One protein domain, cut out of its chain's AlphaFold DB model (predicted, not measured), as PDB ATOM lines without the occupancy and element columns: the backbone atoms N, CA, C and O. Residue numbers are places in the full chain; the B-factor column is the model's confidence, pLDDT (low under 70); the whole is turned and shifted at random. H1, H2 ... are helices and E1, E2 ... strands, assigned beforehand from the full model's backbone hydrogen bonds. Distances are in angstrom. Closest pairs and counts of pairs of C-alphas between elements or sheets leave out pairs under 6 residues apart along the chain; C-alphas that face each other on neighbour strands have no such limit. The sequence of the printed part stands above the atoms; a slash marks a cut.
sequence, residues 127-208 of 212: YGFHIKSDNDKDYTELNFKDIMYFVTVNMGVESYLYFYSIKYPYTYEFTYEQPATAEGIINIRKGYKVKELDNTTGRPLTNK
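What this domain is: This is residues 127 to 208 of the 212 residues of an uncharacterized protein of Brachyspira aalborgi (UniProt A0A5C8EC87). A three-stranded antiparallel sheet, E3 E4 E5, forms a wall; the helix H1 stands over one face near one end of the strands, the small hairpin E1 and E2 lies over the same side, and the other face is bare. Beyond H1 the last stretch, residues 190 to 208, loops without a named element. The 82 printed residues hold, in chain order, E1 E2 E3 E4 E5 H1, a mixed class with under half of the residues in named elements. The whole is compact, with a radius of gyration of the C-alphas of 12.7 A and spans of 36 by 27 by 19 A.

How they stand to each other: E3, residues 147 to 154, E4, residues 159 to 165, and E5, residues 171 to 176, form a meander, each strand the antiparallel neighbour of the one before. In the hairpin E3 and E4, N 151 and O 162 are 2.9 A apart, within hydrogen-bond range; in the hairpin E4 and E5, N 161 and O 174 are 2.9 A apart, also within range. H1, residues 181 to 189, is on this sheet at a height of 9.6 A and stands up from it, rising 46 degrees; it is over E4 and only just over E3, with 3 of its 9 C-alphas. Its closest C-alpha pair with E4 is Leu 161 and Ala 182, 5.4 A. Every O i to N i+4 pair in H1 is within hydrogen-bond range. E1, residues 128 to 131, and E2, residues 140 to 143, form an antiparallel hairpin, with N 129 and O 142 2.8 A apart, within range. E1 is only just apart from E5, at 8.2 A, and E2 and E3 meet only through their link.

Where its parts are: E1 begins at C-alpha 128 (35.119, -39.823, -35.998). E3 is 20.6 A long, E4 19.7 A, E5 16.9 A and H1 12.3 A, ending at C-alpha 189 (32.861, -36.442, -26.677).

The domain as a whole: The C-alphas of Tyr 168 and Thr 206 are farthest apart, at 36.8 A. The printed part has no cut, and no link is long. Mean pLDDT of the printed part is 91.1; residues 206 to 208 are under 70.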
ATOM      1  N   TYR A 127      35.639 -35.176 -36.513       87.75
ATOM      2  CA  TYR A 127      35.832 -36.106 -35.410       87.75
ATOM      3  C   TYR A 127      35.003 -37.378 -35.602       87.75
ATOM      4  O   TYR A 127      33.775 -37.354 -35.502       87.75
ATOM      5  N   GLY A 128      35.695 -38.483 -35.894       91.44
ATOM      6  CA  GLY A 128      35.119 -39.823 -35.998       91.44
ATOM      7  C   GLY A 128      34.967 -40.502 -34.638       91.44
ATOM      8  O   GLY A 128      35.827 -40.353 -33.772       91.44
ATOM      9  N   PHE A 129      33.890 -41.262 -34.456       92.62
ATOM     10  CA  PHE A 129      33.612 -41.989 -33.222       92.62
ATOM     11  C   PHE A 129      32.754 -43.235 -33.459       92.62
ATOM     12  O   PHE A 129      31.930 -43.291 -34.370       92.62
ATOM     13  N   HIS A 130      32.909 -44.209 -32.567       94.00
ATOM     14  CA  HIS A 130      32.059 -45.393 -32.476       94.00
ATOM     15  C   HIS A 130      30.963 -45.165 -31.441       94.00
ATOM     16  O   HIS A 130      31.200 -44.580 -30.378       94.00
ATOM     17  N   ILE A 131      29.754 -45.620 -31.736       95.06
ATOM     18  CA  ILE A 131      28.615 -45.532 -30.823       95.06
ATOM     19  C   ILE A 131      27.687 -46.730 -31.012       95.06
ATOM     20  O   ILE A 131      27.645 -47.315 -32.089       95.06
ATOM     21  N   LYS A 132      26.976 -47.119 -29.959       94.94
ATOM     22  CA  LYS A 132      25.975 -48.181 -29.993       94.94
ATOM     23  C   LYS A 132      24.921 -47.928 -28.922       94.94
ATOM     24  O   LYS A 132      25.257 -47.318 -27.907       94.94
ATOM     25  N   SER A 133      23.707 -48.412 -29.139       95.62
ATOM     26  CA  SER A 133      22.668 -48.486 -28.106       95.62
ATOM     27  C   SER A 133      23.029 -49.548 -27.066       95.62
ATOM     28  O   SER A 133      23.873 -50.413 -27.320       95.62
ATOM     29  N   ASP A 134      22.355 -49.537 -25.914       91.19
ATOM     30  CA  ASP A 134      22.589 -50.549 -24.868       91.19
ATOM     31  C   ASP A 134      22.322 -51.980 -25.371       91.19
ATOM     32  O   ASP A 134      23.038 -52.917 -25.016       91.19
ATOM     33  N   ASN A 135      21.346 -52.129 -26.274       90.50
ATOM     34  CA  ASN A 135      20.905 -53.414 -26.819       90.50
ATOM     35  C   ASN A 135      21.512 -53.771 -28.191       90.50
ATOM     36  O   ASN A 135      21.233 -54.847 -28.727       90.50
ATOM     37  N   ASP A 136      22.355 -52.905 -28.759       92.19
ATOM     38  CA  ASP A 136      22.982 -53.158 -30.057       92.19
ATOM     39  C   ASP A 136      24.153 -54.145 -29.932       92.19
ATOM     40  O   ASP A 136      24.997 -54.058 -29.031       92.19
ATOM     41  N   LYS A 137      24.234 -55.084 -30.887       90.00
ATOM     42  CA  LYS A 137      25.333 -56.063 -30.962       90.00
ATOM     43  C   LYS A 137      26.640 -55.429 -31.433       90.00
ATOM     44  O   LYS A 137      27.693 -55.709 -30.862       90.00
ATOM     45  N   ASP A 138      26.548 -54.573 -32.446       94.56
ATOM     46  CA  ASP A 138      27.683 -53.980 -33.142       94.56
ATOM     47  C   ASP A 138      27.718 -52.459 -32.946       94.56
ATOM     48  O   ASP A 138      26.708 -51.828 -32.633       94.56
ATOM     49  N   TYR A 139      28.898 -51.866 -33.122       95.38
ATOM     50  CA  TYR A 139      29.061 -50.413 -33.114       95.38
ATOM     51  C   TYR A 139      28.753 -49.814 -34.487       95.38
ATOM     52  O   TYR A 139      29.166 -50.345 -35.515       95.38
ATOM     53  N   THR A 140      28.126 -48.643 -34.479       95.62
ATOM     54  CA  THR A 140      27.995 -47.760 -35.636       95.62
ATOM     55  C   THR A 140      29.147 -46.756 -35.645       95.62
ATOM     56  O   THR A 140      29.424 -46.092 -34.641       95.62
ATOM     57  N   GLU A 141      29.820 -46.635 -36.790       95.81
ATOM     58  CA  GLU A 141      30.830 -45.605 -37.039       95.81
ATOM     59  C   GLU A 141      30.172 -44.327 -37.553       95.81
ATOM     60  O   GLU A 141      29.480 -44.342 -38.569       95.81
ATOM     61  N   LEU A 142      30.419 -43.213 -36.866       95.56
ATOM     62  CA  LEU A 142      29.947 -41.884 -37.245       95.56
ATOM     63  C   LEU A 142      31.107 -40.891 -37.277       95.56
ATOM     64  O   LEU A 142      32.172 -41.120 -36.704       95.56
ATOM     65  N   ASN A 143      30.896 -39.751 -37.929       95.06
ATOM     66  CA  ASN A 143      31.815 -38.623 -37.871       95.06
ATOM     67  C   ASN A 143      31.025 -37.317 -37.806       95.06
ATOM     68  O   ASN A 143      30.146 -37.097 -38.635       95.06
ATOM     69  N   PHE A 144      31.355 -36.435 -36.859       94.56
ATOM     70  CA  PHE A 144      30.691 -35.135 -36.714       94.56
ATOM     71  C   PHE A 144      30.791 -34.256 -37.961       94.56
ATOM     72  O   PHE A 144      29.908 -33.431 -38.183       94.56
ATOM     73  N   LYS A 145      31.790 -34.484 -38.825       94.56
ATOM     74  CA  LYS A 145      31.867 -33.806 -40.120       94.56
ATOM     75  C   LYS A 145      30.663 -34.095 -40.992       94.56
ATOM     76  O   LYS A 145      30.420 -33.313 -41.883       94.56
ATOM     77  N   ASP A 146      29.966 -35.209 -40.793       95.69
ATOM     78  CA  ASP A 146      28.818 -35.636 -41.591       95.69
ATOM     79  C   ASP A 146      27.486 -35.379 -40.858       95.69
ATOM     80  O   ASP A 146      26.421 -35.640 -41.411       95.69
ATOM     81  N   ILE A 147      27.527 -34.846 -39.629       96.62
ATOM     82  CA  ILE A 147      26.356 -34.573 -38.791       96.62
ATOM     83  C   ILE A 147      26.019 -33.081 -38.828       96.62
ATOM     84  O   ILE A 147      26.811 -32.242 -38.398       96.62
ATOM     85  N   MET A 148      24.809 -32.767 -39.287       96.12
ATOM     86  CA  MET A 148      24.263 -31.411 -39.357       96.12
ATOM     87  C   MET A 148      23.782 -30.918 -37.986       96.12
ATOM     88  O   MET A 148      24.047 -29.785 -37.592       96.12
ATOM     89  N   TYR A 149      23.091 -31.776 -37.240       96.50
ATOM     90  CA  TYR A 149      22.710 -31.527 -35.852       96.50
ATOM     91  C   TYR A 149      22.404 -32.846 -35.138       96.50
ATOM     92  O   TYR A 149      22.236 -33.891 -35.773       96.50
ATOM     93  N   PHE A 150      22.347 -32.819 -33.813       96.56
ATOM     94  CA  PHE A 150      22.021 -33.984 -32.995       96.56
ATOM     95  C   PHE A 150      21.202 -33.583 -31.771       96.56
ATOM     96  O   PHE A 150      21.212 -32.425 -31.361       96.56
ATOM     97  N   VAL A 151      20.448 -34.527 -31.213       96.12
ATOM     98  CA  VAL A 151      19.484 -34.259 -30.138       96.12
ATOM     99  C   VAL A 151      19.612 -35.323 -29.062       96.12
ATOM    100  O   VAL A 151      19.515 -36.514 -29.362       96.12
ATOM    101  N   THR A 152      19.795 -34.897 -27.815       95.62
ATOM    102  CA  THR A 152      19.637 -35.761 -26.640       95.62
ATOM    103  C   THR A 152      18.216 -35.599 -26.114       95.62
ATOM    104  O   THR A 152      17.705 -34.483 -26.031       95.62
ATOM    105  N   VAL A 153      17.553 -36.705 -25.777       94.25
ATOM    106  CA  VAL A 153      16.210 -36.707 -25.178       94.25
ATOM    107  C   VAL A 153      16.248 -37.537 -23.905       94.25
ATOM    108  O   VAL A 153      16.747 -38.658 -23.916       94.25
ATOM    109  N   ASN A 154      15.712 -36.999 -22.815       90.19
ATOM    110  CA  ASN A 154      15.593 -37.674 -21.528       90.19
ATOM    111  C   ASN A 154      14.107 -37.847 -21.185       90.19
ATOM    112  O   ASN A 154      13.385 -36.867 -21.001       90.19
ATOM    113  N   MET A 155      13.660 -39.101 -21.091       87.69
ATOM    114  CA  MET A 155      12.267 -39.469 -20.804       87.69
ATOM    115  C   MET A 155      12.058 -39.896 -19.340       87.69
ATOM    116  O   MET A 155      11.037 -40.488 -18.996       87.69
ATOM    117  N   GLY A 156      13.026 -39.628 -18.459       84.75
ATOM    118  CA  GLY A 156      12.978 -39.935 -17.025       84.75
ATOM    119  C   GLY A 156      13.316 -41.381 -16.653       84.75
ATOM    120  O   GLY A 156      13.809 -41.610 -15.552       84.75
ATOM    121  N   VAL A 157      13.116 -42.338 -17.561       89.06
ATOM    122  CA  VAL A 157      13.512 -43.755 -17.388       89.06
ATOM    123  C   VAL A 157      14.507 -44.230 -18.436       89.06
ATOM    124  O   VAL A 157      15.287 -45.127 -18.171       89.06
ATOM    125  N   GLU A 158      14.516 -43.592 -19.595       93.50
ATOM    126  CA  GLU A 158      15.368 -43.915 -20.729       93.50
ATOM    127  C   GLU A 158      15.864 -42.614 -21.358       93.50
ATOM    128  O   GLU A 158      15.316 -41.525 -21.116       93.50
ATOM    129  N   SER A 159      16.912 -42.719 -22.165       95.94
ATOM    130  CA  SER A 159      17.379 -41.608 -22.978       95.94
ATOM    131  C   SER A 159      17.649 -42.025 -24.414       95.94
ATOM    132  O   SER A 159      17.971 -43.175 -24.706       95.94
ATOM    133  N   TYR A 160      17.515 -41.057 -25.311       97.12
ATOM    134  CA  TYR A 160      17.711 -41.235 -26.741       97.12
ATOM    135  C   TYR A 160      18.741 -40.241 -27.247       97.12
ATOM    136  O   TYR A 160      18.803 -39.098 -26.781       97.12
ATOM    137  N   LEU A 161      19.518 -40.665 -28.235       97.62
ATOM    138  CA  LEU A 161      20.432 -39.809 -28.970       97.62
ATOM    139  C   LEU A 161      20.171 -39.950 -30.467       97.62
ATOM    140  O   LEU A 161      20.368 -41.019 -31.042       97.62
ATOM    141  N   TYR A 162      19.764 -38.847 -31.085       97.88
ATOM    142  CA  TYR A 162      19.513 -38.762 -32.517       97.88
ATOM    143  C   TYR A 162      20.629 -37.979 -33.196       97.88
ATOM    144  O   TYR A 162      20.956 -36.879 -32.755       97.88
ATOM    145  N   PHE A 163      21.169 -38.497 -34.295       98.00
ATOM    146  CA  PHE A 163      22.081 -37.764 -35.174       98.00
ATOM    147  C   PHE A 163      21.442 -37.566 -36.544       98.00
ATOM    148  O   PHE A 163      21.056 -38.538 -37.190       98.00
ATOM    149  N   TYR A 164      21.383 -36.321 -37.007       97.00
ATOM    150  CA  TYR A 164      20.875 -35.958 -38.326       97.00
ATOM    151  C   TYR A 164      22.052 -35.699 -39.259       97.00
ATOM    152  O   TYR A 164      22.831 -34.762 -39.072       97.00
ATOM    153  N   SER A 165      22.200 -36.577 -40.242       95.50
ATOM    154  CA  SER A 165      23.356 -36.670 -41.124       95.50
ATOM    155  C   SER A 165      23.067 -36.061 -42.491       95.50
ATOM    156  O   SER A 165      21.951 -36.140 -43.000       95.50
ATOM    157  N   ILE A 166      24.098 -35.509 -43.129       94.06
ATOM    158  CA  ILE A 166      24.045 -35.082 -44.536       94.06
ATOM    159  C   ILE A 166      24.220 -36.255 -45.520       94.06
ATOM    160  O   ILE A 166      24.107 -36.077 -46.733       94.06
ATOM    161  N   LYS A 167      24.499 -37.458 -45.008       91.56
ATOM    162  CA  LYS A 167      24.688 -38.701 -45.768       91.56
ATOM    163  C   LYS A 167      23.734 -39.790 -45.289       91.56
ATOM    164  O   LYS A 167      23.367 -39.825 -44.120       91.56
ATOM    165  N   TYR A 168      23.385 -40.706 -46.190       89.38
ATOM    166  CA  TYR A 168      22.554 -41.863 -45.866       89.38
ATOM    167  C   TYR A 168      23.243 -42.812 -44.853       89.38
ATOM    168  O   TYR A 168      24.427 -43.101 -45.043       89.38
ATOM    169  N   PRO A 169      22.512 -43.372 -43.864       89.88
ATOM    170  CA  PRO A 169      21.135 -43.040 -43.491       89.88
ATOM    171  C   PRO A 169      21.073 -41.661 -42.817       89.88
ATOM    172  O   PRO A 169      21.748 -41.411 -41.827       89.88
ATOM    173  N   TYR A 170      20.253 -40.752 -43.356       94.62
ATOM    174  CA  TYR A 170      20.180 -39.339 -42.942       94.62
ATOM    175  C   TYR A 170      19.799 -39.126 -41.466       94.62
ATOM    176  O   TYR A 170      19.845 -38.005 -40.958       94.62
ATOM    177  N   THR A 171      19.408 -40.182 -40.761       97.00
ATOM    178  CA  THR A 171      19.127 -40.164 -39.331       97.00
ATOM    179  C   THR A 171      19.645 -41.450 -38.698       97.00
ATOM    180  O   THR A 171      19.423 -42.537 -39.230       97.00
ATOM    181  N   TYR A 172      20.314 -41.306 -37.558       97.75
ATOM    182  CA  TYR A 172      20.718 -42.398 -36.681       97.75
ATOM    183  C   TYR A 172      20.055 -42.203 -35.323       97.75
ATOM    184  O   TYR A 172      20.030 -41.083 -34.812       97.75
ATOM    185  N   GLU A 173      19.558 -43.284 -34.740       97.19
ATOM    186  CA  GLU A 173      18.905 -43.303 -33.434       97.19
ATOM    187  C   GLU A 173      19.626 -44.297 -32.528       97.19
ATOM    188  O   GLU A 173      19.970 -45.396 -32.961       97.19
ATOM    189  N   PHE A 174      19.859 -43.891 -31.281       97.62
ATOM    190  CA  PHE A 174      20.446 -44.731 -30.245       97.62
ATOM    191  C   PHE A 174      19.631 -44.622 -28.961       97.62
ATOM    192  O   PHE A 174      19.329 -43.510 -28.521       97.62
ATOM    193  N   THR A 175      19.337 -45.763 -28.342       97.12
ATOM    194  CA  THR A 175      18.504 -45.857 -27.132       97.12
ATOM    195  C   THR A 175      19.313 -46.380 -25.952       97.12
ATOM    196  O   THR A 175      20.106 -47.315 -26.088       97.12
ATOM    197  N   TYR A 176      19.083 -45.790 -24.781       96.38
ATOM    198  CA  TYR A 176      19.774 -46.135 -23.547       96.38
ATOM    199  C   TYR A 176      18.802 -46.259 -22.375       96.38
ATOM    200  O   TYR A 176      17.907 -45.433 -22.202       96.38
ATOM    201  N   GLU A 177      19.032 -47.250 -21.521       93.56
ATOM    202  CA  GLU A 177      18.191 -47.590 -20.367       93.56
ATOM    203  C   GLU A 177      18.388 -46.645 -19.176       93.56
ATOM    204  O   GLU A 177      17.686 -46.749 -18.175       93.56
ATOM    205  N   GLN A 178      19.360 -45.731 -19.249       90.69
ATOM    206  CA  GLN A 178      19.576 -44.725 -18.216       90.69
ATOM    207  C   GLN A 178      19.316 -43.312 -18.757       90.69
ATOM    208  O   GLN A 178      19.839 -42.953 -19.819       90.69
ATOM    209  N   PRO A 179      18.586 -42.461 -18.011       86.94
ATOM    210  CA  PRO A 179      18.273 -41.087 -18.420       86.94
ATOM    211  C   PRO A 179      19.502 -40.203 -18.688       86.94
ATOM    212  O   PRO A 179      19.448 -39.281 -19.501       86.94
ATOM    213  N   ALA A 180      20.613 -40.473 -17.999       89.44
ATOM    214  CA  ALA A 180      21.845 -39.696 -18.098       89.44
ATOM    215  C   ALA A 180      22.720 -40.071 -19.306       89.44
ATOM    216  O   ALA A 180      23.620 -39.309 -19.663       89.44
ATOM    217  N   THR A 181      22.507 -41.238 -19.925       94.00
ATOM    218  CA  THR A 181      23.488 -41.820 -20.850       94.00
ATOM    219  C   THR A 181      23.644 -41.020 -22.133       94.00
ATOM    220  O   THR A 181      24.775 -40.691 -22.490       94.00
ATOM    221  N   ALA A 182      22.546 -40.660 -22.807       94.88
ATOM    222  CA  ALA A 182      22.615 -39.905 -24.060       94.88
ATOM    223  C   ALA A 182      23.386 -38.584 -23.890       94.88
ATOM    224  O   ALA A 182      24.292 -38.273 -24.666       94.88
ATOM    225  N   GLU A 183      23.072 -37.838 -22.830       91.75
ATOM    226  CA  GLU A 183      23.721 -36.566 -22.512       91.75
ATOM    227  C   GLU A 183      25.186 -36.759 -22.093       91.75
ATOM    228  O   GLU A 183      26.077 -36.051 -22.568       91.75
ATOM    229  N   GLY A 184      25.469 -37.773 -21.271       91.62
ATOM    230  CA  GLY A 184      26.826 -38.102 -20.843       91.62
ATOM    231  C   GLY A 184      27.738 -38.487 -22.009       91.62
ATOM    232  O   GLY A 184      28.876 -38.029 -22.086       91.62
ATOM    233  N   ILE A 185      27.234 -39.267 -22.967       93.81
ATOM    234  CA  ILE A 185      27.941 -39.665 -24.196       93.81
ATOM    235  C   ILE A 185      28.383 -38.447 -25.015       93.81
ATOM    236  O   ILE A 185      29.506 -38.437 -25.540       93.81
ATOM    237  N   ILE A 186      27.522 -37.432 -25.128       93.00
ATOM    238  CA  ILE A 186      27.832 -36.179 -25.820       93.00
ATOM    239  C   ILE A 186      28.842 -35.354 -25.026       93.00
ATOM    240  O   ILE A 186      29.825 -34.889 -25.603       93.00
ATOM    241  N   ASN A 187      28.663 -35.210 -23.713       90.25
ATOM    242  CA  ASN A 187      29.587 -34.421 -22.901       90.25
ATOM    243  C   ASN A 187      30.985 -35.062 -22.816       90.25
ATOM    244  O   ASN A 187      31.995 -34.367 -22.907       90.25
ATOM    245  N   ILE A 188      31.090 -36.391 -22.785       90.44
ATOM    246  CA  ILE A 188      32.388 -37.076 -22.886       90.44
ATOM    247  C   ILE A 188      33.070 -36.782 -24.228       90.44
ATOM    248  O   ILE A 188      34.263 -36.487 -24.258       90.44
ATOM    249  N   ARG A 189      32.325 -36.803 -25.344       89.69
ATOM    250  CA  ARG A 189      32.861 -36.442 -26.677       89.69
ATOM    251  C   ARG A 189      33.288 -34.987 -26.752       89.69
ATOM    252  O   ARG A 189      34.273 -34.664 -27.402       89.69
ATOM    253  N   LYS A 190      32.575 -34.129 -26.036       88.31
ATOM    254  CA  LYS A 190      32.946 -32.745 -25.786       88.31
ATOM    255  C   LYS A 190      34.151 -32.621 -24.853       88.31
ATOM    256  O   LYS A 190      34.521 -31.506 -24.561       88.31
ATOM    257  N   GLY A 191      34.804 -33.688 -24.391       87.19
ATOM    258  CA  GLY A 191      36.055 -33.625 -23.622       87.19
ATOM    259  C   GLY A 191      35.891 -33.566 -22.100       87.19
ATOM    260  O   GLY A 191      36.891 -33.437 -21.392       87.19
ATOM    261  N   TYR A 192      34.667 -33.685 -21.579       86.00
ATOM    262  CA  TYR A 192      34.436 -33.816 -20.141       86.00
ATOM    263  C   TYR A 192      34.816 -35.214 -19.647       86.00
ATOM    264  O   TYR A 192      34.554 -36.228 -20.297       86.00
ATOM    265  N   LYS A 193      35.412 -35.302 -18.456       87.19
ATOM    266  CA  LYS A 193      35.662 -36.590 -17.794       87.19
ATOM    267  C   LYS A 193      34.393 -37.050 -17.087       87.19
ATOM    268  O   LYS A 193      33.663 -36.235 -16.547       87.19
ATOM    269  N   VAL A 194      34.197 -38.364 -16.965       86.75
ATOM    270  CA  VAL A 194      33.031 -38.957 -16.270       86.75
ATOM    271  C   VAL A 194      32.821 -38.369 -14.869       86.75
ATOM    272  O   VAL A 194      31.706 -38.036 -14.500       86.75
ATOM    273  N   LYS A 195      33.901 -38.163 -14.104       88.06
ATOM    274  CA  LYS A 195      33.843 -37.567 -12.754       88.06
ATOM    275  C   LYS A 195      33.422 -36.090 -12.719       88.06
ATOM    276  O   LYS A 195      33.237 -35.542 -11.641       88.06
ATOM    277  N   GLU A 196      33.403 -35.431 -13.873       88.06
ATOM    278  CA  GLU A 196      32.971 -34.044 -14.048       88.06
ATOM    279  C   GLU A 196      31.505 -33.981 -14.490       88.06
ATOM    280  O   GLU A 196      31.021 -32.883 -14.734       88.06
ATOM    281  N   LEU A 197      30.809 -35.120 -14.595       88.94
ATOM    282  CA  LEU A 197      29.412 -35.206 -15.002       88.94
ATOM    283  C   LEU A 197      28.508 -35.572 -13.822       88.94
ATOM    284  O   LEU A 197      28.870 -36.356 -12.946       88.94
ATOM    285  N   ASP A 198      27.315 -34.996 -13.819       89.56
ATOM    286  CA  ASP A 198      26.219 -35.350 -12.939       89.56
ATOM    287  C   ASP A 198      25.649 -36.707 -13.365       89.56
ATOM    288  O   ASP A 198      25.207 -36.891 -14.500       89.56
ATOM    289  N   ASN A 199      25.638 -37.662 -12.439       86.81
ATOM    290  CA  ASN A 199      25.223 -39.037 -12.724       86.81
ATOM    291  C   ASN A 199      23.718 -39.180 -13.018       86.81
ATOM    292  O   ASN A 199      23.295 -40.233 -13.485       86.81
ATOM    293  N   THR A 200      22.907 -38.157 -12.735       85.62
ATOM    294  CA  THR A 200      21.447 -38.188 -12.936       85.62
ATOM    295  C   THR A 200      21.063 -37.630 -14.303       85.62
ATOM    296  O   THR A 200      20.111 -38.087 -14.931       85.62
ATOM    297  N   THR A 201      21.807 -36.633 -14.772       84.19
ATOM    298  CA  THR A 201      21.481 -35.856 -15.972       84.19
ATOM    299  C   THR A 201      22.489 -36.029 -17.100       84.19
ATOM    300  O   THR A 201      22.168 -35.678 -18.229       84.19
ATOM    301  N   GLY A 202      23.694 -36.538 -16.822       87.31
ATOM    302  CA  GLY A 202      24.800 -36.644 -17.780       87.31
ATOM    303  C   GLY A 202      25.472 -35.307 -18.107       87.31
ATOM    304  O   GLY A 202      26.319 -35.245 -19.001       87.31
ATOM    305  N   ARG A 203      25.093 -34.229 -17.408       87.06
ATOM    306  CA  ARG A 203      25.558 -32.855 -17.648       87.06
ATOM    307  C   ARG A 203      26.804 -32.527 -16.826       87.06
ATOM    308  O   ARG A 203      26.974 -33.103 -15.759       87.06
ATOM    309  N   PRO A 204      27.654 -31.582 -17.251       86.38
ATOM    310  CA  PRO A 204      28.788 -31.136 -16.446       86.38
ATOM    311  C   PRO A 204      28.381 -30.606 -15.056       86.38
ATOM    312  O   PRO A 204      27.444 -29.821 -14.940       86.38
ATOM    313  N   LEU A 205      29.101 -31.020 -14.004       82.06
ATOM    314  CA  LEU A 205      28.907 -30.601 -12.602       82.06
ATOM    315  C   LEU A 205      29.327 -29.153 -12.353       82.06
ATOM    316  O   LEU A 205      28.759 -28.464 -11.508       82.06
ATOM    317  N   THR A 206      30.362 -28.709 -13.055       67.94
ATOM    318  CA  THR A 206      30.789 -27.318 -13.066       67.94
ATOM    319  C   THR A 206      30.646 -26.800 -14.483       67.94
ATOM    320  O   THR A 206      31.147 -27.407 -15.431       67.94
ATOM    321  N   ASN A 207      29.975 -25.658 -14.625       60.72
ATOM    322  CA  ASN A 207      30.103 -24.841 -15.821       60.72
ATOM    323  C   ASN A 207      31.556 -24.370 -15.830       60.72
ATOM    324  O   ASN A 207      31.882 -23.403 -15.148       60.72
ATOM    325  N   LYS A 208      32.460 -25.092 -16.499       50.59
ATOM    326  CA  LYS A 208      33.800 -24.572 -16.775       50.59
ATOM    327  C   LYS A 208      33.640 -23.457 -17.810       50.59
ATOM    328  O   LYS A 208      33.707 -23.670 -19.011       50.59
TER     329      LYS A 208